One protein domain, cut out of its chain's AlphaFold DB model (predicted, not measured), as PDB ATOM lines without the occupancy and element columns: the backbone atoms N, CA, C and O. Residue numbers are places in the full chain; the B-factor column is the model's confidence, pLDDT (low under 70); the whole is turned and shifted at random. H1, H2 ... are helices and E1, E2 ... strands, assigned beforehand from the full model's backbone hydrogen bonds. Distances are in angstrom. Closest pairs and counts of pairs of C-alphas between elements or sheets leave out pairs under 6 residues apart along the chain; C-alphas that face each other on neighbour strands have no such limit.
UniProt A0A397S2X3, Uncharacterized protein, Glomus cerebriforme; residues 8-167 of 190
ATOM      1  N   ILE A   8      98.237 112.182  95.510       85.25
ATOM      2  CA  ILE A   8      96.973 112.885  95.237       85.25
ATOM      3  C   ILE A   8      95.782 111.963  95.511       85.25
ATOM      4  O   ILE A   8      94.859 112.344  96.221       85.25
ATOM      5  N   GLU A   9      95.829 110.721  95.018       87.94
ATOM      6  CA  GLU A   9      94.772 109.741  95.287       87.94
ATOM      7  C   GLU A   9      94.643 109.445  96.786       87.94
ATOM      8  O   GLU A   9      93.534 109.275  97.286       87.94
ATOM      9  N   PHE A  10      95.760 109.410  97.519       89.12
ATOM     10  CA  PHE A  10      95.736 109.228  98.969       89.12
ATOM     11  C   PHE A  10      95.079 110.406  99.697       89.12
ATOM     12  O   PHE A  10      94.249 110.172 100.577       89.12
ATOM     13  N   ASP A  11      95.410 111.643  99.318       89.62
ATOM     14  CA  ASP A  11      94.762 112.848  99.850       89.62
ATOM     15  C   ASP A  11      93.245 112.833  99.595       89.62
ATOM     16  O   ASP A  11      92.456 112.986 100.529       89.62
ATOM     17  N   ASP A  12      92.826 112.544  98.359       90.19
ATOM     18  CA  ASP A  12      91.411 112.468  97.979       90.19
ATOM     19  C   ASP A  12      90.653 111.386  98.759       90.19
ATOM     20  O   ASP A  12      89.554 111.624  99.267       90.19
ATOM     21  N   VAL A  13      91.235 110.192  98.878       91.56
ATOM     22  CA  VAL A  13      90.624 109.074  99.606       91.56
ATOM     23  C   VAL A  13      90.532 109.381 101.102       91.56
ATOM     24  O   VAL A  13      89.497 109.106 101.719       91.56
ATOM     25  N   LEU A  14      91.571 109.980 101.693       92.81
ATOM     26  CA  LEU A  14      91.544 110.424 103.085       92.81
ATOM     27  C   LEU A  14      90.461 111.482 103.299       92.81
ATOM     28  O   LEU A  14      89.666 111.358 104.232       92.81
ATOM     29  N   PHE A  15      90.392 112.481 102.420       93.88
ATOM     30  CA  PHE A  15      89.381 113.528 102.474       93.88
ATOM     31  C   PHE A  15      87.968 112.940 102.438       93.88
ATOM     32  O   PHE A  15      87.154 113.236 103.312       93.88
ATOM     33  N   GLN A  16      87.688 112.028 101.501       93.31
ATOM     34  CA  GLN A  16      86.397 111.340 101.422       93.31
ATOM     35  C   GLN A  16      86.050 110.575 102.706       93.31
ATOM     36  O   GLN A  16      84.897 110.607 103.142       93.31
ATOM     37  N   GLN A  17      87.020 109.907 103.340       93.88
ATOM     38  CA  GLN A  17      86.749 109.230 104.609       93.88
ATOM     39  C   GLN A  17      86.520 110.202 105.764       93.88
ATOM     40  O   GLN A  17      85.644 109.946 106.586       93.88
ATOM     41  N   LEU A  18      87.244 111.320 105.829       93.88
ATOM     42  CA  LEU A  18      86.982 112.353 106.833       93.88
ATOM     43  C   LEU A  18      85.565 112.915 106.684       93.88
ATOM     44  O   LEU A  18      84.887 113.102 107.688       93.88
ATOM     45  N   LEU A  19      85.070 113.111 105.455       93.25
ATOM     46  CA  LEU A  19      83.678 113.528 105.226       93.25
ATOM     47  C   LEU A  19      82.659 112.497 105.729       93.25
ATOM     48  O   LEU A  19      81.586 112.869 106.198       93.25
ATOM     49  N   ARG A  20      82.985 111.203 105.641       92.75
ATOM     50  CA  ARG A  20      82.134 110.118 106.148       92.75
ATOM     51  C   ARG A  20      82.174 110.002 107.674       92.75
ATOM     52  O   ARG A  20      81.159 109.664 108.280       92.75
ATOM     53  N   TYR A  21      83.329 110.266 108.279       93.00
ATOM     54  CA  TYR A  21      83.579 110.176 109.717       93.00
ATOM     55  C   TYR A  21      84.039 111.531 110.256       93.00
ATOM     56  O   TYR A  21      85.168 111.683 110.723       93.00
ATOM     57  N   SER A  22      83.150 112.523 110.192       92.12
ATOM     58  CA  SER A  22      83.469 113.913 110.537       92.12
ATOM     59  C   SER A  22      83.615 114.178 112.040       92.12
ATOM     60  O   SER A  22      83.866 115.313 112.431       92.12
ATOM     61  N   ASP A  23      83.459 113.150 112.880       96.12
ATOM     62  CA  ASP A  23      83.753 113.145 114.316       96.12
ATOM     63  C   ASP A  23      84.558 111.872 114.629       96.12
ATOM     64  O   ASP A  23      84.016 110.767 114.724       96.12
ATOM     65  N   VAL A  24      85.882 112.012 114.702       95.44
ATOM     66  CA  VAL A  24      86.817 110.894 114.859       95.44
ATOM     67  C   VAL A  24      87.981 111.279 115.768       95.44
ATOM     68  O   VAL A  24      88.553 112.361 115.680       95.44
ATOM     69  N   THR A  25      88.354 110.367 116.666       96.94
ATOM     70  CA  THR A  25      89.529 110.527 117.533       96.94
ATOM     71  C   THR A  25      90.626 109.552 117.128       96.94
ATOM     72  O   THR A  25      90.428 108.331 117.187       96.94
ATOM     73  N   PHE A  26      91.789 110.100 116.786       96.62
ATOM     74  CA  PHE A  26      93.001 109.359 116.462       96.62
ATOM     75  C   PHE A  26      93.940 109.282 117.661       96.62
ATOM     76  O   PHE A  26      94.160 110.262 118.381       96.62
ATOM     77  N   LYS A  27      94.570 108.122 117.839       96.44
ATOM     78  CA  LYS A  27      95.757 107.998 118.683       96.44
ATOM     79  C   LYS A  27      96.944 108.623 117.956       96.44
ATOM     80  O   LYS A  27      97.508 108.019 117.049       96.44
ATOM     81  N   ALA A  28      97.326 109.825 118.372       96.50
ATOM     82  CA  ALA A  28      98.512 110.478 117.845       96.50
ATOM     83  C   ALA A  28      99.774 110.035 118.596       96.50
ATOM     84  O   ALA A  28      99.768 109.765 119.803       96.50
ATOM     85  N   THR A  29     100.883 110.002 117.871       97.12
ATOM     86  CA  THR A  29     102.229 109.845 118.424       97.12
ATOM     87  C   THR A  29     103.074 111.071 118.097       97.12
ATOM     88  O   THR A  29     102.614 111.982 117.422       97.12
ATOM     89  N   ASP A  30     104.321 111.120 118.555       96.25
ATOM     90  CA  ASP A  30     105.336 111.933 117.888       96.25
ATOM     91  C   ASP A  30     105.972 111.161 116.723       96.25
ATOM     92  O   ASP A  30     105.614 110.016 116.422       96.25
ATOM     93  N   LEU A  31     106.953 111.787 116.079       95.88
ATOM     94  CA  LEU A  31     107.696 111.229 114.952       95.88
ATOM     95  C   LEU A  31     108.561 109.995 115.299       95.88
ATOM     96  O   LEU A  31     109.108 109.365 114.392       95.88
ATOM     97  N   ALA A  32     108.690 109.626 116.578       94.62
ATOM     98  CA  ALA A  32     109.350 108.398 117.036       94.62
ATOM     99  C   ALA A  32     108.358 107.321 117.510       94.62
ATOM    100  O   ALA A  32     108.781 106.296 118.045       94.62
ATOM    101  N   GLY A  33     107.051 107.554 117.367       94.00
ATOM    102  CA  GLY A  33     106.017 106.600 117.771       94.00
ATOM    103  C   GLY A  33     105.668 106.640 119.254       94.00
ATOM    104  O   GLY A  33     104.897 105.802 119.722       94.00
ATOM    105  N   LYS A  34     106.178 107.616 120.015       95.19
ATOM    106  CA  LYS A  34     105.774 107.782 121.414       95.19
ATOM    107  C   LYS A  34     104.393 108.424 121.468       95.19
ATOM    108  O   LYS A  34     104.169 109.446 120.830       95.19
ATOM    109  N   GLN A  35     103.484 107.845 122.250       95.62
ATOM    110  CA  GLN A  35     102.118 108.354 122.396       95.62
ATOM    111  C   GLN A  35     102.083 109.823 122.832       95.62
ATOM    112  O   GLN A  35     102.865 110.260 123.683       95.62
ATOM    113  N   ARG A  36     101.148 110.566 122.241       95.50
ATOM    114  CA  ARG A  36     100.851 111.970 122.534       95.50
ATOM    115  C   ARG A  36      99.369 112.134 122.857       95.50
ATOM    116  O   ARG A  36      98.634 111.155 122.978       95.50
ATOM    117  N   ILE A  37      98.959 113.384 123.059       91.50
ATOM    118  CA  ILE A  37      97.545 113.718 123.220       91.50
ATOM    119  C   ILE A  37      96.759 113.191 122.007       91.50
ATOM    120  O   ILE A  37      97.233 113.343 120.879       91.50
ATOM    121  N   PRO A  38      95.602 112.537 122.205       95.31
ATOM    122  CA  PRO A  38      94.756 112.134 121.092       95.31
ATOM    123  C   PRO A  38      94.352 113.346 120.252       95.31
ATOM    124  O   PRO A  38      94.051 114.404 120.802       95.31
ATOM    125  N   LEU A  39      94.322 113.179 118.930       96.06
ATOM    126  CA  LEU A  39      93.814 114.206 118.028       96.06
ATOM    127  C   LEU A  39      92.331 113.952 117.784       96.06
ATOM    128  O   LEU A  39      91.962 112.925 117.209       96.06
ATOM    129  N   HIS A  40      91.488 114.891 118.202       95.75
ATOM    130  CA  HIS A  40      90.066 114.878 117.880       95.75
ATOM    131  C   HIS A  40      89.828 115.727 116.633       95.75
ATOM    132  O   HIS A  40      90.000 116.941 116.668       95.75
ATOM    133  N   ILE A  41      89.453 115.085 115.527       95.25
ATOM    134  CA  ILE A  41      88.989 115.774 114.326       95.25
ATOM    135  C   ILE A  41      87.467 115.768 114.371       95.25
ATOM    136  O   ILE A  41      86.843 114.712 114.260       95.25
ATOM    137  N   LYS A  42      86.886 116.955 114.551       96.12
ATOM    138  CA  LYS A  42      85.444 117.168 114.530       96.12
ATOM    139  C   LYS A  42      85.090 118.374 113.678       96.12
ATOM    140  O   LYS A  42      85.595 119.464 113.922       96.12
ATOM    141  N   PHE A  43      84.200 118.189 112.713       96.12
ATOM    142  CA  PHE A  43      83.692 119.276 111.884       96.12
ATOM    143  C   PHE A  43      82.257 119.008 111.420       96.12
ATOM    144  O   PHE A  43      81.822 117.862 111.297       96.12
ATOM    145  N   ASN A  44      81.517 120.085 111.162       94.31
ATOM    146  CA  ASN A  44      80.122 120.034 110.716       94.31
ATOM    147  C   ASN A  44      80.001 120.153 109.191       94.31
ATOM    148  O   ASN A  44      79.059 119.643 108.591       94.31
ATOM    149  N   TYR A  45      80.939 120.861 108.563       91.62
ATOM    150  CA  TYR A  45      80.989 121.082 107.124       91.62
ATOM    151  C   TYR A  45      82.433 121.326 106.684       91.62
ATOM    152  O   TYR A  45      83.320 121.572 107.504       91.62
ATOM    153  N   PHE A  46      82.666 121.241 105.378       93.50
ATOM    154  CA  PHE A  46      83.964 121.524 104.781       93.50
ATOM    155  C   PHE A  46      83.866 122.678 103.786       93.50
ATOM    156  O   PHE A  46      82.796 122.957 103.237       93.50
ATOM    157  N   LYS A  47      84.997 123.334 103.535       92.81
ATOM    158  CA  LYS A  47      85.147 124.363 102.502       92.81
ATOM    159  C   LYS A  47      86.470 124.186 101.773       92.81
ATOM    160  O   LYS A  47      87.429 123.676 102.343       92.81
ATOM    161  N   ILE A  48      86.537 124.646 100.528       91.56
ATOM    162  CA  ILE A  48      87.826 124.858  99.865       91.56
ATOM    163  C   ILE A  48      88.388 126.190 100.357       91.56
ATOM    164  O   ILE A  48      87.668 127.194 100.367       91.56
ATOM    165  N   LEU A  49      89.651 126.192 100.778       90.06
ATOM    166  CA  LEU A  49      90.331 127.389 101.248       90.06
ATOM    167  C   LEU A  49      90.370 128.443 100.136       90.06
ATOM    168  O   LEU A  49      90.856 128.182  99.038       90.06
ATOM    169  N   GLN A  50      89.854 129.630 100.440       86.19
ATOM    170  CA  GLN A  50      89.945 130.804  99.574       86.19
ATOM    171  C   GLN A  50      91.220 131.595  99.892       86.19
ATOM    172  O   GLN A  50      91.748 131.492 101.001       86.19
ATOM    173  N   ASP A  51      91.689 132.403  98.941       81.31
ATOM    174  CA  ASP A  51      92.766 133.375  99.158       81.31
ATOM    175  C   ASP A  51      92.250 134.810  98.902       81.31
ATOM    176  O   ASP A  51      91.911 135.136  97.760       81.31
ATOM    177  N   PRO A  52      92.143 135.673  99.935       80.06
ATOM    178  CA  PRO A  52      92.409 135.379 101.343       80.06
ATOM    179  C   PRO A  52      91.344 134.446 101.955       80.06
ATOM    180  O   PRO A  52      90.204 134.420 101.480       80.06
ATOM    181  N   PRO A  53      91.672 133.711 103.037       81.94
ATOM    182  CA  PRO A  53      90.704 132.898 103.760       81.94
ATOM    183  C   PRO A  53      89.499 133.713 104.226       81.94
ATOM    184  O   PRO A  53      89.631 134.859 104.664       81.94
ATOM    185  N   GLU A  54      88.318 133.097 104.177       83.62
ATOM    186  CA  GLU A  54      87.127 133.664 104.802       83.62
ATOM    187  C   GLU A  54      87.330 133.777 106.317       83.62
ATOM    188  O   GLU A  54      87.986 132.937 106.938       83.62
ATOM    189  N   ARG A  55      86.709 134.790 106.929       87.19
ATOM    190  CA  ARG A  55      86.673 134.874 108.389       87.19
ATOM    191  C   ARG A  55      85.986 133.640 108.966       87.19
ATOM    192  O   ARG A  55      84.860 133.314 108.591       87.19
ATOM    193  N   ILE A  56      86.657 133.002 109.913       83.12
ATOM    194  CA  ILE A  56      86.136 131.880 110.673       83.12
ATOM    195  C   ILE A  56      85.145 132.416 111.700       83.12
ATOM    196  O   ILE A  56      85.468 133.240 112.555       83.12
ATOM    197  N   THR A  57      83.912 131.944 111.582       79.00
ATOM    198  CA  THR A  57      82.824 132.179 112.537       79.00
ATOM    199  C   THR A  57      82.488 130.927 113.348       79.00
ATOM    200  O   THR A  57      81.749 131.023 114.324       79.00
ATOM    201  N   ASP A  58      83.040 129.774 112.956       83.12
ATOM    202  CA  ASP A  58      82.889 128.466 113.593       83.12
ATOM    203  C   ASP A  58      84.186 127.663 113.378       83.12
ATOM    204  O   ASP A  58      84.608 127.482 112.237       83.12
ATOM    205  N   ASP A  59      84.809 127.170 114.449       84.56
ATOM    206  CA  ASP A  59      86.044 126.369 114.371       84.56
ATOM    207  C   ASP A  59      85.781 124.933 113.871       84.56
ATOM    208  O   ASP A  59      86.721 124.199 113.572       84.56
ATOM    209  N   ASN A  60      84.513 124.534 113.710       90.75
ATOM    210  CA  ASN A  60      84.096 123.218 113.213       90.75
ATOM    211  C   ASN A  60      84.040 123.137 111.672       90.75
ATOM    212  O   ASN A  60      83.204 122.411 111.120       90.75
ATOM    213  N   ILE A  61      84.898 123.885 110.971       93.38
ATOM    214  CA  ILE A  61      85.011 123.875 109.504       93.38
ATOM    215  C   ILE A  61      86.322 123.213 109.111       93.38
ATOM    216  O   ILE A  61      87.395 123.729 109.422       93.38
ATOM    217  N   LEU A  62      86.239 122.115 108.361       95.00
ATOM    218  CA  LEU A  62      87.414 121.542 107.713       95.00
ATOM    219  C   LEU A  62      87.687 122.288 106.403       95.00
ATOM    220  O   LEU A  62      86.930 122.172 105.436       95.00
ATOM    221  N   PHE A  63      88.772 123.045 106.345       94.00
ATOM    222  CA  PHE A  63      89.255 123.622 105.099       94.00
ATOM    223  C   PHE A  63      90.130 122.609 104.370       94.00
ATOM    224  O   PHE A  63      91.113 122.134 104.932       94.00
ATOM    225  N   ARG A  64      89.794 122.310 103.114       93.25
ATOM    226  CA  ARG A  64      90.703 121.669 102.161       93.25
ATOM    227  C   ARG A  64      91.477 122.761 101.441       93.25
ATOM    228  O   ARG A  64      90.874 123.647 100.830       93.25
ATOM    229  N   CYS A  65      92.793 122.731 101.546       91.31
ATOM    230  CA  CYS A  65      93.655 123.702 100.895       91.31
ATOM    231  C   CYS A  65      93.660 123.479  99.375       91.31
ATOM    232  O   CYS A  65      93.411 122.374  98.895       91.31
ATOM    233  N   TYR A  66      93.901 124.536  98.597       79.75
ATOM    234  CA  TYR A  66      94.064 124.389  97.150       79.75
ATOM    235  C   TYR A  66      95.415 123.738  96.822       79.75
ATOM    236  O   TYR A  66      96.368 123.849  97.595       79.75
ATOM    237  N   GLU A  67      95.513 123.076  95.668       67.25
ATOM    238  CA  GLU A  67      96.765 122.461  95.217       67.25
ATOM    239  C   GLU A  67      97.885 123.511  95.155       67.25
ATOM    240  O   GLU A  67      97.755 124.553  94.510       67.25
ATOM    241  N   GLY A  68      98.990 123.252  95.855       58.69
ATOM    242  CA  GLY A  68     100.101 124.196  95.952       58.69
ATOM    243  C   GLY A  68      99.928 125.296  97.004       58.69
ATOM    244  O   GLY A  68     100.823 126.136  97.118       58.69
ATOM    245  N   TYR A  69      98.851 125.291  97.806       67.31
ATOM    246  CA  TYR A  69      98.851 126.034  99.068       67.31
ATOM    247  C   TYR A  69     100.054 125.556  99.888       67.31
ATOM    248  O   TYR A  69     100.236 124.345 100.035       67.31
ATOM    249  N   PRO A  70     100.922 126.456 100.373       67.69
ATOM    250  CA  PRO A  70     102.183 126.001 100.931       67.69
ATOM    251  C   PRO A  70     101.962 125.040 102.119       67.69
ATOM    252  O   PRO A  70     101.148 125.283 102.999       67.69
ATOM    253  N   HIS A  71     102.675 123.920 102.143       81.50
ATOM    254  CA  HIS A  71     102.901 123.068 103.323       81.50
ATOM    255  C   HIS A  71     101.728 122.283 103.953       81.50
ATOM    256  O   HIS A  71     102.022 121.307 104.642       81.50
ATOM    257  N   PHE A  72     100.452 122.628 103.741       91.69
ATOM    258  CA  PHE A  72      99.320 121.962 104.411       91.69
ATOM    259  C   PHE A  72      98.163 121.644 103.466       91.69
ATOM    260  O   PHE A  72      97.734 122.505 102.699       91.69
ATOM    261  N   ASP A  73      97.608 120.443 103.607       92.25
ATOM    262  CA  ASP A  73      96.506 119.925 102.788       92.25
ATOM    263  C   ASP A  73      95.139 120.222 103.422       92.25
ATOM    264  O   ASP A  73      94.164 120.502 102.720       92.25
ATOM    265  N   PHE A  74      95.075 120.245 104.762       94.38
ATOM    266  CA  PHE A  74      93.864 120.599 105.503       94.38
ATOM    267  C   PHE A  74      94.133 121.533 106.678       94.38
ATOM    268  O   PHE A  74      95.199 121.500 107.298       94.38
ATOM    269  N   ILE A  75      93.123 122.325 107.038       94.81
ATOM    270  CA  ILE A  75      93.124 123.136 108.257       94.81
ATOM    271  C   ILE A  75      91.775 122.999 108.966       94.81
ATOM    272  O   ILE A  75      90.725 123.158 108.348       94.81
ATOM    273  N   LEU A  76      91.805 122.723 110.270       94.62
ATOM    274  CA  LEU A  76      90.631 122.683 111.142       94.62
ATOM    275  C   LEU A  76      90.888 123.572 112.360       94.62
ATOM    276  O   LEU A  76      91.712 123.244 113.217       94.62
ATOM    277  N   GLY A  77      90.211 124.718 112.426       93.00
ATOM    278  CA  GLY A  77      90.439 125.708 113.476       93.00
ATOM    279  C   GLY A  77      91.891 126.210 113.483       93.00
ATOM    280  O   GLY A  77      92.298 126.976 112.609       93.00
ATOM    281  N   ARG A  78      92.671 125.803 114.493       94.44
ATOM    282  CA  ARG A  78      94.114 126.102 114.638       94.44
ATOM    283  C   ARG A  78      95.004 124.860 114.491       94.44
ATOM    284  O   ARG A  78      96.181 124.891 114.846       94.44
ATOM    285  N   THR A  79      94.444 123.778 113.955       96.00
ATOM    286  CA  THR A  79      95.152 122.541 113.615       96.00
ATOM    287  C   THR A  79      95.456 122.510 112.122       96.00
ATOM    288  O   THR A  79      94.541 122.492 111.302       96.00
ATOM    289  N   PHE A  80      96.738 122.472 111.777       95.81
ATOM    290  CA  PHE A  80      97.237 122.418 110.405       95.81
ATOM    291  C   PHE A  80      97.709 120.999 110.096       95.81
ATOM    292  O   PHE A  80      98.486 120.420 110.859       95.81
ATOM    293  N   ILE A  81      97.225 120.423 108.999       95.94
ATOM    294  CA  ILE A  81      97.396 119.004 108.689       95.94
ATOM    295  C   ILE A  81      98.117 118.870 107.349       95.94
ATOM    296  O   ILE A  81      97.655 119.385 106.332       95.94
ATOM    297  N   GLN A  82      99.233 118.149 107.364       94.12
ATOM    298  CA  GLN A  82      99.994 117.757 106.183       94.12
ATOM    299  C   GLN A  82      99.897 116.240 105.993       94.12
ATOM    300  O   GLN A  82     100.022 115.472 106.953       94.12
ATOM    301  N   VAL A  83      99.678 115.799 104.761       93.19
ATOM    302  CA  VAL A  83      99.348 114.422 104.404       93.19
ATOM    303  C   VAL A  83     100.305 113.920 103.335       93.19
ATOM    304  O   VAL A  83     100.643 114.611 102.379       93.19
ATOM    305  N   SER A  84     100.788 112.688 103.489       91.88
ATOM    306  CA  SER A  84     101.705 112.112 102.508       91.88
ATOM    307  C   SER A  84     101.801 110.599 102.600       91.88
ATOM    308  O   SER A  84     101.855 110.027 103.685       91.88
ATOM    309  N   ILE A  85     101.945 109.939 101.450       91.50
ATOM    310  CA  ILE A  85     102.292 108.508 101.360       91.50
ATOM    311  C   ILE A  85     103.769 108.226 101.684       91.50
ATOM    312  O   ILE A  85     104.193 107.074 101.765       91.50
ATOM    313  N   SER A  86     104.583 109.272 101.842       91.12
ATOM    314  CA  SER A  86     105.982 109.164 102.249       91.12
ATOM    315  C   SER A  86     106.130 109.305 103.760       91.12
ATOM    316  O   SER A  86     105.253 109.803 104.461       91.12
ATOM    317  N   ASN A  87     107.271 108.868 104.285       91.81
ATOM    318  CA  ASN A  87     107.606 109.136 105.679       91.81
ATOM    319  C   ASN A  87     107.975 110.620 105.877       91.81
ATOM    320  O   ASN A  87     108.312 111.305 104.906       91.81
ATOM    321  N   PHE A  88     107.950 111.095 107.126       92.38
ATOM    322  CA  PHE A  88     108.144 112.515 107.428       92.38
ATOM    323  C   PHE A  88     109.485 113.055 106.922       92.38
ATOM    324  O   PHE A  88     109.521 114.083 106.262       92.38
ATOM    325  N   THR A  89     110.597 112.351 107.168       90.50
ATOM    326  CA  THR A  89     111.929 112.811 106.737       90.50
ATOM    327  C   THR A  89     112.029 112.976 105.219       90.50
ATOM    328  O   THR A  89     112.672 113.908 104.749       90.50
ATOM    329  N   THR A  90     111.424 112.069 104.450       90.88
ATOM    330  CA  THR A  90     111.412 112.147 102.985       90.88
ATOM    331  C   THR A  90     110.495 113.267 102.499       90.88
ATOM    332  O   THR A  90     110.846 113.973 101.556       90.88
ATOM    333  N   HIS A  91     109.333 113.437 103.134       90.19
ATOM    334  CA  HIS A  91     108.347 114.421 102.710       90.19
ATOM    335  C   HIS A  91     108.714 115.854 103.109       90.19
ATOM    336  O   HIS A  91     108.608 116.740 102.269       90.19
ATOM    337  N   ASN A  92     109.192 116.079 104.339       90.38
ATOM    338  CA  ASN A  92     109.545 117.393 104.887       90.38
ATOM    339  C   ASN A  92     110.853 117.922 104.274       90.38
ATOM    340  O   ASN A  92     111.896 118.014 104.924       90.38
ATOM    341  N   THR A  93     110.804 118.212 102.977       88.00
ATOM    342  CA  THR A  93     111.894 118.761 102.176       88.00
ATOM    343  C   THR A  93     111.329 119.722 101.128       88.00
ATOM    344  O   THR A  93     110.158 119.651 100.750       88.00
ATOM    345  N   LYS A  94     112.173 120.618 100.606       86.56
ATOM    346  CA  LYS A  94     111.827 121.546  99.513       86.56
ATOM    347  C   LYS A  94     110.563 122.366  99.811       86.56
ATOM    348  O   LYS A  94     110.621 123.248 100.656       86.56
ATOM    349  N   SER A  95     109.476 122.171  99.067       81.38
ATOM    350  CA  SER A  95     108.222 122.925  99.190       81.38
ATOM    351  C   SER A  95     107.293 122.384 100.274       81.38
ATOM    352  O   SER A  95     106.318 123.042 100.592       81.38
ATOM    353  N   ALA A  96     107.580 121.218 100.849       86.56
ATOM    354  CA  ALA A  96     106.801 120.597 101.919       86.56
ATOM    355  C   ALA A  96     107.468 120.755 103.299       86.56
ATOM    356  O   ALA A  96     107.005 120.186 104.279       86.56
ATOM    357  N   ASP A  97     108.573 121.499 103.370       91.25
ATOM    358  CA  ASP A  97     109.297 121.750 104.612       91.25
ATOM    359  C   ASP A  97     108.508 122.684 105.537       91.25
ATOM    360  O   ASP A  97     108.313 123.854 105.214       91.25
ATOM    361  N   ILE A  98     108.082 122.172 106.690       92.25
ATOM    362  CA  ILE A  98     107.267 122.899 107.666       92.25
ATOM    363  C   ILE A  98     107.951 124.176 108.152       92.25
ATOM    364  O   ILE A  98     107.256 125.155 108.419       92.25
ATOM    365  N   GLU A  99     109.286 124.223 108.244       93.50
ATOM    366  CA  GLU A  99     109.978 125.443 108.692       93.50
ATOM    367  C   GLU A  99     109.632 126.648 107.807       93.50
ATOM    368  O   GLU A  99     109.474 127.765 108.306       93.50
ATOM    369  N   LYS A 100     109.398 126.410 106.513       92.06
ATOM    370  CA  LYS A 100     109.020 127.457 105.562       92.06
ATOM    371  C   LYS A 100     107.667 128.084 105.860       92.06
ATOM    372  O   LYS A 100     107.525 129.288 105.672       92.06
ATOM    373  N   ALA A 101     106.724 127.343 106.444       92.56
ATOM    374  CA  ALA A 101     105.449 127.907 106.893       92.56
ATOM    375  C   ALA A 101     105.624 128.992 107.977       92.56
ATOM    376  O   ALA A 101     104.740 129.832 108.155       92.56
ATOM    377  N   PHE A 102     106.770 128.999 108.674       93.50
ATOM    378  CA  PHE A 102     107.136 129.984 109.695       93.50
ATOM    379  C   PHE A 102     108.125 131.050 109.197       93.50
ATOM    380  O   PHE A 102     108.168 132.149 109.763       93.50
ATOM    381  N   THR A 103     108.931 130.757 108.171       91.06
ATOM    382  CA  THR A 103     110.006 131.653 107.706       91.06
ATOM    383  C   THR A 103     109.712 132.369 106.397       91.06
ATOM    384  O   THR A 103     110.170 133.502 106.233       91.06
ATOM    385  N   ASP A 104     108.973 131.749 105.477       84.38
ATOM    386  CA  ASP A 104     108.708 132.323 104.162       84.38
ATOM    387  C   ASP A 104     107.651 133.414 104.318       84.38
ATOM    388  O   ASP A 104     106.484 133.162 104.625       84.38
ATOM    389  N   LYS A 105     108.097 134.666 104.186       83.38
ATOM    390  CA  LYS A 105     107.264 135.838 104.451       83.38
ATOM    391  C   LYS A 105     106.698 136.424 103.171       83.38
ATOM    392  O   LYS A 105     107.441 136.865 102.296       83.38
ATOM    393  N   THR A 106     105.383 136.571 103.144       76.44
ATOM    394  CA  THR A 106     104.665 137.403 102.177       76.44
ATOM    395  C   THR A 106     104.059 138.572 102.941       76.44
ATOM    396  O   THR A 106     103.379 138.377 103.944       76.44
ATOM    397  N   ASN A 107     104.343 139.808 102.513       79.38
ATOM    398  CA  ASN A 107     103.883 141.025 103.200       79.38
ATOM    399  C   ASN A 107     104.241 141.055 104.702       79.38
ATOM    400  O   ASN A 107     103.422 141.415 105.543       79.38
ATOM    401  N   GLN A 108     105.485 140.680 105.031       85.19
ATOM    402  CA  GLN A 108     106.058 140.630 106.392       85.19
ATOM    403  C   GLN A 108     105.500 139.547 107.328       85.19
ATOM    404  O   GLN A 108     106.038 139.396 108.428       85.19
ATOM    405  N   LYS A 109     104.506 138.771 106.893       90.06
ATOM    406  CA  LYS A 109     103.914 137.675 107.661       90.06
ATOM    407  C   LYS A 109     104.252 136.331 107.051       90.06
ATOM    408  O   LYS A 109     104.328 136.214 105.828       90.06
ATOM    409  N   ASN A 110     104.453 135.330 107.898       93.06
ATOM    410  CA  ASN A 110     104.557 133.957 107.416       93.06
ATOM    411  C   ASN A 110     103.175 133.373 107.101       93.06
ATOM    412  O   ASN A 110     102.140 134.006 107.325       93.06
ATOM    413  N   GLN A 111     103.156 132.174 106.534       91.38
ATOM    414  CA  GLN A 111     101.920 131.551 106.088       91.38
ATOM    415  C   GLN A 111     100.924 131.311 107.232       91.38
ATOM    416  O   GLN A 111      99.738 131.605 107.075       91.38
ATOM    417  N   ILE A 112     101.397 130.810 108.375       94.19
ATOM    418  CA  ILE A 112     100.543 130.525 109.536       94.19
ATOM    419  C   ILE A 112      99.917 131.823 110.053       94.19
ATOM    420  O   ILE A 112      98.711 131.884 110.275       94.19
ATOM    421  N   GLU A 113     100.716 132.883 110.185       94.94
ATOM    422  CA  GLU A 113     100.243 134.220 110.556       94.94
ATOM    423  C   GLU A 113      99.204 134.751 109.563       94.94
ATOM    424  O   GLU A 113      98.168 135.265 109.976       94.94
ATOM    425  N   ASN A 114      99.451 134.606 108.258       91.75
ATOM    426  CA  ASN A 114      98.518 135.040 107.220       91.75
ATOM    427  C   ASN A 114      97.178 134.306 107.314       91.75
ATOM    428  O   ASN A 114      96.133 134.956 107.269       91.75
ATOM    429  N   TYR A 115      97.191 132.981 107.483       92.62
ATOM    430  CA  TYR A 115      95.959 132.221 107.676       92.62
ATOM    431  C   TYR A 115      95.221 132.681 108.934       92.62
ATOM    432  O   TYR A 115      94.058 133.066 108.846       92.62
ATOM    433  N   LEU A 116      95.894 132.686 110.091       93.81
ATOM    434  CA  LEU A 116      95.257 132.986 111.373       93.81
ATOM    435  C   LEU A 116      94.710 134.420 111.428       93.81
ATOM    436  O   LEU A 116      93.642 134.653 111.992       93.81
ATOM    437  N   ASP A 117      95.394 135.388 110.822       92.56
ATOM    438  CA  ASP A 117      94.930 136.776 110.793       92.56
ATOM    439  C   ASP A 117      93.730 136.964 109.866       92.56
ATOM    440  O   ASP A 117      92.782 137.662 110.235       92.56
ATOM    441  N   ASN A 118      93.735 136.322 108.696       90.19
ATOM    442  CA  ASN A 118      92.602 136.374 107.772       90.19
ATOM    443  C   ASN A 118      91.377 135.647 108.353       90.19
ATOM    444  O   ASN A 118      90.268 136.182 108.322       90.19
ATOM    445  N   ALA A 119      91.598 134.485 108.970       89.88
ATOM    446  CA  ALA A 119      90.570 133.673 109.601       89.88
ATOM    447  C   ALA A 119      89.970 134.335 110.854       89.88
ATOM    448  O   ALA A 119      88.755 134.467 110.960       89.88
ATOM    449  N   TYR A 120      90.791 134.794 111.801       90.38
ATOM    450  CA  TYR A 120      90.322 135.229 113.127       90.38
ATOM    451  C   TYR A 120      90.375 136.751 113.348       90.38
ATOM    452  O   TYR A 120      90.012 137.237 114.419       90.38
ATOM    453  N   GLY A 121      90.838 137.537 112.370       83.56
ATOM    454  CA  GLY A 121      90.797 139.005 112.410       83.56
ATOM    455  C   GLY A 121      91.693 139.672 113.464       83.56
ATOM    456  O   GLY A 121      91.482 140.842 113.782       83.56
ATOM    457  N   SER A 122      92.677 138.952 114.007       83.44
ATOM    458  CA  SER A 122      93.610 139.445 115.034       83.44
ATOM    459  C   SER A 122      95.038 139.548 114.495       83.44
ATOM    460  O   SER A 122      95.259 139.271 113.325       83.44
ATOM    461  N   ARG A 123      96.000 140.002 115.314       90.50
ATOM    462  CA  ARG A 123      97.430 140.015 114.960       90.50
ATOM    463  C   ARG A 123      98.135 138.842 115.626       90.50
ATOM    464  O   ARG A 123      98.554 138.942 116.786       90.50
ATOM    465  N   HIS A 124      98.258 137.754 114.887       95.62
ATOM    466  CA  HIS A 124      99.005 136.584 115.289       95.62
ATOM    467  C   HIS A 124     100.486 136.757 114.968       95.62
ATOM    468  O   HIS A 124     100.884 137.476 114.051       95.62
ATOM    469  N   LYS A 125     101.307 136.081 115.764       96.50
ATOM    470  CA  LYS A 125     102.708 135.812 115.458       96.50
ATOM    471  C   LYS A 125     102.955 134.328 115.615       96.50
ATOM    472  O   LYS A 125     102.547 133.769 116.632       96.50
ATOM    473  N   ALA A 126     103.639 133.728 114.655       96.75
ATOM    474  CA  ALA A 126     103.999 132.319 114.672       96.75
ATOM    475  C   ALA A 126     105.496 132.178 114.407       96.75
ATOM    476  O   ALA A 126     106.016 132.754 113.457       96.75
ATOM    477  N   TYR A 127     106.210 131.426 115.236       96.75
ATOM    478  CA  TYR A 127     107.631 131.155 115.027       96.75
ATOM    479  C   TYR A 127     108.045 129.836 115.677       96.75
ATOM    480  O   TYR A 127     107.359 129.312 116.554       96.75
ATOM    481  N   ILE A 128     109.194 129.316 115.255       96.75
ATOM    482  CA  ILE A 128     109.840 128.172 115.897       96.75
ATOM    483  C   ILE A 128     110.826 128.715 116.926       96.75
ATOM    484  O   ILE A 128     111.732 129.480 116.583       96.75
ATOM    485  N   ASP A 129     110.657 128.343 118.191       96.19
ATOM    486  CA  ASP A 129     111.585 128.740 119.242       96.19
ATOM    487  C   ASP A 129     112.967 128.116 118.992       96.19
ATOM    488  O   ASP A 129     113.111 126.902 118.857       96.19
ATOM    489  N   SER A 130     114.012 128.941 118.927       94.00
ATOM    490  CA  SER A 130     115.346 128.475 118.533       94.00
ATOM    491  C   SER A 130     115.989 127.536 119.558       94.00
ATOM    492  O   SER A 130     116.823 126.712 119.175       94.00
ATOM    493  N   SER A 131     115.591 127.639 120.831       94.69
ATOM    494  CA  SER A 131     116.165 126.881 121.945       94.69
ATOM    495  C   SER A 131     115.472 125.537 122.174       94.69
ATOM    496  O   SER A 131     116.130 124.526 122.409       94.69
ATOM    497  N   THR A 132     114.146 125.515 122.067       95.56
ATOM    498  CA  THR A 132     113.303 124.350 122.355       95.56
ATOM    499  C   THR A 132     112.791 123.658 121.099       95.56
ATOM    500  O   THR A 132     112.283 122.545 121.208       95.56
ATOM    501  N   LYS A 133     112.913 124.303 119.929       96.12
ATOM    502  CA  LYS A 133     112.361 123.867 118.634       96.12
ATOM    503  C   LYS A 133     110.838 123.744 118.602       96.12
ATOM    504  O   LYS A 133     110.275 123.191 117.664       96.12
ATOM    505  N   LYS A 134     110.166 124.284 119.617       96.19
ATOM    506  CA  LYS A 134     108.713 124.255 119.734       96.19
ATOM    507  C   LYS A 134     108.048 125.282 118.838       96.19
ATOM    508  O   LYS A 134     108.607 126.355 118.597       96.19
ATOM    509  N   PHE A 135     106.835 124.975 118.400       96.69
ATOM    510  CA  PHE A 135     106.015 125.930 117.667       96.69
ATOM    511  C   PHE A 135     105.353 126.889 118.651       96.69
ATOM    512  O   PHE A 135     104.628 126.470 119.551       96.69
ATOM    513  N   ILE A 136     105.605 128.185 118.486       97.31
ATOM    514  CA  ILE A 136     105.027 129.227 119.328       97.31
ATOM    515  C   ILE A 136     104.093 130.071 118.483       97.31
ATOM    516  O   ILE A 136     104.524 130.733 117.538       97.31
ATOM    517  N   VAL A 137     102.816 130.081 118.863       97.56
ATOM    518  CA  VAL A 137     101.808 130.978 118.299       97.56
ATOM    519  C   VAL A 137     101.292 131.895 119.396       97.56
ATOM    520  O   VAL A 137     100.958 131.459 120.498       97.56
ATOM    521  N   THR A 138     101.247 133.189 119.098       97.69
ATOM    522  CA  THR A 138     100.686 134.204 119.992       97.69
ATOM    523  C   THR A 138      99.666 135.053 119.254       97.69
ATOM    524  O   THR A 138      99.826 135.306 118.065       97.69
ATOM    525  N   CYS A 139      98.645 135.524 119.958       95.88
ATOM    526  CA  CYS A 139      97.672 136.495 119.481       95.88
ATOM    527  C   CYS A 139      97.681 137.679 120.445       95.88
ATOM    528  O   CYS A 139      97.479 137.506 121.645       95.88
ATOM    529  N   ASN A 140      97.984 138.882 119.946       93.50
ATOM    530  CA  ASN A 140      98.091 140.090 120.778       93.50
ATOM    531  C   ASN A 140      99.012 139.917 122.012       93.50
ATOM    532  O   ASN A 140      98.762 140.478 123.075       93.50
ATOM    533  N   GLY A 141     100.082 139.126 121.872       92.69
ATOM    534  CA  GLY A 141     101.056 138.846 122.936       92.69
ATOM    535  C   GLY A 141     100.678 137.715 123.900       92.69
ATOM    536  O   GLY A 141     101.499 137.360 124.740       92.69
ATOM    537  N   GLN A 142      99.489 137.121 123.776       95.12
ATOM    538  CA  GLN A 142      99.071 135.957 124.563       95.12
ATOM    539  C   GLN A 142      99.283 134.663 123.780       95.12
ATOM    540  O   GLN A 142      99.049 134.628 122.575       95.12
ATOM    541  N   THR A 143      99.722 133.600 124.450       95.81
ATOM    542  CA  THR A 143      99.935 132.290 123.820       95.81
ATOM    543  C   THR A 143      98.618 131.662 123.371       95.81
ATOM    544  O   THR A 143      97.635 131.646 124.107       95.81
ATOM    545  N   VAL A 144      98.627 131.103 122.163       95.12
ATOM    546  CA  VAL A 144      97.542 130.304 121.592       95.12
ATOM    547  C   VAL A 144      97.873 128.833 121.847       95.12
ATOM    548  O   VAL A 144      98.786 128.283 121.234       95.12
ATOM    549  N   HIS A 145      97.199 128.223 122.822       92.88
ATOM    550  CA  HIS A 145      97.572 126.905 123.358       92.88
ATOM    551  C   HIS A 145      97.033 125.710 122.560       92.88
ATOM    552  O   HIS A 145      97.525 124.599 122.733       92.88
ATOM    553  N   ASP A 146      96.042 125.935 121.706       92.75
ATOM    554  CA  ASP A 146      95.352 124.947 120.871       92.75
ATOM    555  C   ASP A 146      95.892 124.898 119.428       92.75
ATOM    556  O   ASP A 146      95.266 124.327 118.537       92.75
ATOM    557  N   PHE A 147      97.055 125.510 119.180       95.75
ATOM    558  CA  PHE A 147      97.743 125.401 117.897       95.75
ATOM    559  C   PHE A 147      98.451 124.050 117.765       95.75
ATOM    560  O   PHE A 147      99.271 123.677 118.610       95.75
ATOM    561  N   HIS A 148      98.191 123.348 116.664       96.62
ATOM    562  CA  HIS A 148      98.775 122.040 116.389       96.62
ATOM    563  C   HIS A 148      99.209 121.912 114.929       96.62
ATOM    564  O   HIS A 148      98.516 122.369 114.021       96.62
ATOM    565  N   ILE A 149     100.331 121.223 114.706       97.00
ATOM    566  CA  ILE A 149     100.717 120.710 113.389       97.00
ATOM    567  C   ILE A 149     100.662 119.185 113.434       97.00
ATOM    568  O   ILE A 149     101.228 118.554 114.334       97.00
ATOM    569  N   VAL A 150      99.975 118.603 112.458       97.50
ATOM    570  CA  VAL A 150      99.732 117.167 112.348       97.50
ATOM    571  C   VAL A 150     100.294 116.661 111.029       97.50
ATOM    572  O   VAL A 150     100.011 117.216 109.972       97.50
ATOM    573  N   TYR A 151     101.047 115.570 111.092       96.38
ATOM    574  CA  TYR A 151     101.495 114.818 109.933       96.38
ATOM    575  C   TYR A 151     100.767 113.476 109.850       96.38
ATOM    576  O   TYR A 151     100.881 112.634 110.747       96.38
ATOM    577  N   ILE A 152     100.038 113.261 108.760       95.69
ATOM    578  CA  ILE A 152      99.335 112.011 108.473       95.69
ATOM    579  C   ILE A 152     100.127 111.230 107.425       95.69
ATOM    580  O   ILE A 152     100.291 111.663 106.285       95.69
ATOM    581  N   CYS A 153     100.615 110.052 107.815       94.25
ATOM    582  CA  CYS A 153     101.472 109.225 106.979       94.25
ATOM    583  C   CYS A 153     100.717 108.021 106.405       94.25
ATOM    584  O   CYS A 153     100.303 107.124 107.137       94.25
ATOM    585  N   GLY A 154     100.619 107.963 105.078       88.88
ATOM    586  CA  GLY A 154     100.074 106.840 104.315       88.88
ATOM    587  C   GLY A 154     101.061 105.699 104.066       88.88
ATOM    588  O   GLY A 154     100.751 104.777 103.317       88.88
ATOM    589  N   LYS A 155     102.262 105.742 104.656       87.75
ATOM    590  CA  LYS A 155     103.251 104.668 104.528       87.75
ATOM    591  C   LYS A 155     103.006 103.585 105.577       87.75
ATOM    592  O   LYS A 155     102.790 103.891 106.745       87.75
ATOM    593  N   LEU A 156     103.116 102.318 105.173       83.12
ATOM    594  CA  LEU A 156     103.117 101.186 106.104       83.12
ATOM    595  C   LEU A 156     104.297 101.259 107.085       83.12
ATOM    596  O   LEU A 156     105.429 101.569 106.701       83.12
ATOM    597  N   GLY A 157     104.025 100.875 108.333       77.19
ATOM    598  CA  GLY A 157     105.005 100.771 109.408       77.19
ATOM    599  C   GLY A 157     104.910 101.889 110.446       77.19
ATOM    600  O   GLY A 157     104.198 102.881 110.290       77.19
ATOM    601  N   ASN A 158     105.648 101.708 111.541       77.38
ATOM    602  CA  ASN A 158     105.667 102.665 112.641       77.38
ATOM    603  C   ASN A 158     106.641 103.818 112.370       77.38
ATOM    604  O   ASN A 158     107.713 103.595 111.794       77.38
ATOM    605  N   PRO A 159     106.316 105.038 112.829       79.69
ATOM    606  CA  PRO A 159     107.253 106.149 112.771       79.69
ATOM    607  C   PRO A 159     108.490 105.825 113.619       79.69
ATOM    608  O   PRO A 159     108.382 105.436 114.779       79.69
ATOM    609  N   ASN A 160     109.677 105.974 113.034       83.50
ATOM    610  CA  ASN A 160     110.959 105.755 113.715       83.50
ATOM    611  C   ASN A 160     111.947 106.892 113.408       83.50
ATOM    612  O   ASN A 160     113.148 106.692 113.230       83.50
ATOM    613  N   HIS A 161     111.438 108.118 113.303       84.62
ATOM    614  CA  HIS A 161     112.236 109.309 113.022       84.62
ATOM    615  C   HIS A 161     112.740 109.932 114.327       84.62
ATOM    616  O   HIS A 161     112.550 111.119 114.582       84.62
ATOM    617  N   THR A 162     113.410 109.134 115.161       84.56
ATOM    618  CA  THR A 162     113.929 109.554 116.478       84.56
ATOM    619  C   THR A 162     114.809 110.802 116.405       84.56
ATOM    620  O   THR A 162     114.731 111.662 117.278       84.56
ATOM    621  N   GLY A 163     115.588 110.953 115.329       86.81
ATOM    622  CA  GLY A 163     116.365 112.165 115.063       86.81
ATOM    623  C   GLY A 163     115.500 113.410 114.829       86.81
ATOM    624  O   GLY A 163     115.858 114.486 115.295       86.81
ATOM    625  N   LYS A 164     114.336 113.265 114.181       91.00
ATOM    626  CA  LYS A 164     113.440 114.382 113.841       91.00
ATOM    627  C   LYS A 164     112.579 114.868 114.994       91.00
ATOM    628  O   LYS A 164     112.151 116.011 114.952       91.00
ATOM    629  N   VAL A 165     112.408 114.083 116.055       93.50
ATOM    630  CA  VAL A 165     111.741 114.564 117.281       93.50
ATOM    631  C   VAL A 165     112.508 115.725 117.927       93.50
ATOM    632  O   VAL A 165     111.904 116.554 118.592       93.50
ATOM    633  N   LYS A 166     113.831 115.821 117.728       92.56
ATOM    634  CA  LYS A 166     114.620 116.966 118.214       92.56
ATOM    635  C   LYS A 166     114.390 118.231 117.389       92.56
ATOM    636  O   LYS A 166     114.411 119.318 117.952       92.56
ATOM    637  N   ASP A 167     114.184 118.069 116.085       93.31
ATOM    638  CA  ASP A 167     113.951 119.174 115.152       93.31
ATOM    639  C   ASP A 167     112.497 119.667 115.236       93.31
ATOM    640  O   ASP A 167     112.243 120.862 115.148       93.31
TER     641      ASP A 167
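Overview. This is residues 8 to 167 of the 190 residues of an uncharacterized protein of Glomus cerebriforme (UniProt A0A397S2X3). A strongly twisted sheet of five strands, E3 E4 E5 E6 E9, runs through the body, with its long strands E6 and E9 nearest the middle and the longest helix, H1, packed on E6. On the other side of the middle from H1 sits a second, smaller unit, the hairpin of E7 and E8 with helices H3 and H4 packed on E7, while a third piece, the hairpin of E1 and E2, turns sharply from E2 into the edge strand E3. The printed part has 160 residues with five named helices and nine named strands, in the order H1 E1 E2 E3 E4 E5 E6 H2 H3 H4 E7 E8 E9 H5; the large sheet is mixed and the two small ones are antiparallel. The class is mixed, helices and strands, and under half of the residues, 78 of 160, are in named elements. The whole is compact and rounded, with a radius of gyration of the C-alphas of 15.3 A and spans of 41 by 40 by 28 A.

Along the chain. In the large sheet E3 holds residues 45 to 48, E4 61 to 64, E5 74 to 76, E6 79 to 84 and E9 148 to 153. E6 is 16.6 A long, from C-alpha 79 at (95.152, 122.541, 113.615) to C-alpha 84 at (101.705, 112.112, 102.508), and E9 is 16.1 A long. H1, residues 8 to 20, begins at C-alpha 8 at (96.973, 112.885, 95.237) and is 18.6 A long. E1 is residues 23 to 26 and E2 39 to 42. H2 is residues 88 to 91, H3 98 to 103 and H4 111 to 120, the last 14.1 A long. E7, residues 124 to 128, is 13.7 A long, and E8, residues 135 to 139, 13.6 A. H5, residues 164 to 167, ends at C-alpha 167 at (113.951, 119.174, 115.152).

Arrangement. E4, E5 and E6 form a meander, each strand the antiparallel neighbour of the one before; N 63 and O 75 are 2.8 A apart, and N 76 and O 79 2.9 A. The edge strands are parallel to their neighbours: E3 to E4, with N 64 and O 47 at 2.8 A, and E9 to E6, with N 150 and O 80 at 2.8 A. H1 is on this sheet, giving two layers, a helix on one face of a sheet. Its height over the sheet is 7.6 A, and it lies over E6, slantwise to the strands at 38 degrees on the local plane. The closest C-alphas of H1 and E6 are those of Asp 11 and Val 83, 6.7 A apart. H2 only grazes the sheet with residues 88 to 91. H2 and H5 are close but not clearly touching, with the C-alphas of Thr 89 and Lys 164 closest, at 7.4 A. E2 runs on into E3 across a break of 2 residues, at 95 degrees. In the hairpin of E1 and E2, N 24 and O 41 are 2.9 A apart. In the hairpin of E7 and E8, N 125 and O 138 are 2.8 A apart. The closest C-alphas of H4 and E7 are those of Glu 113 and His 124, 5.4 A apart; those of H3 and E7 are Phe 102 and Tyr 127, 5.5 A apart. H3 and H4 touch, about perpendicular at 79 degrees, with the C-alphas of Ala 101 and Gln 111 closest, at 5.1 A. In H1 and H4 every O i to N i+4 pair is within hydrogen-bond range, in H3 1 of 2; H2 and H5 are too short for such a pair.

Size, cuts and confidence. The C-alphas farthest apart are those of Asn 140 and Leu 156, 41.9 A. The printed part has no cut. The links E1 to E2 and E3 to E4 are long, with 12 residues each. The mean pLDDT of the printed part is 90.8, and residues 67 to 70 are under 70.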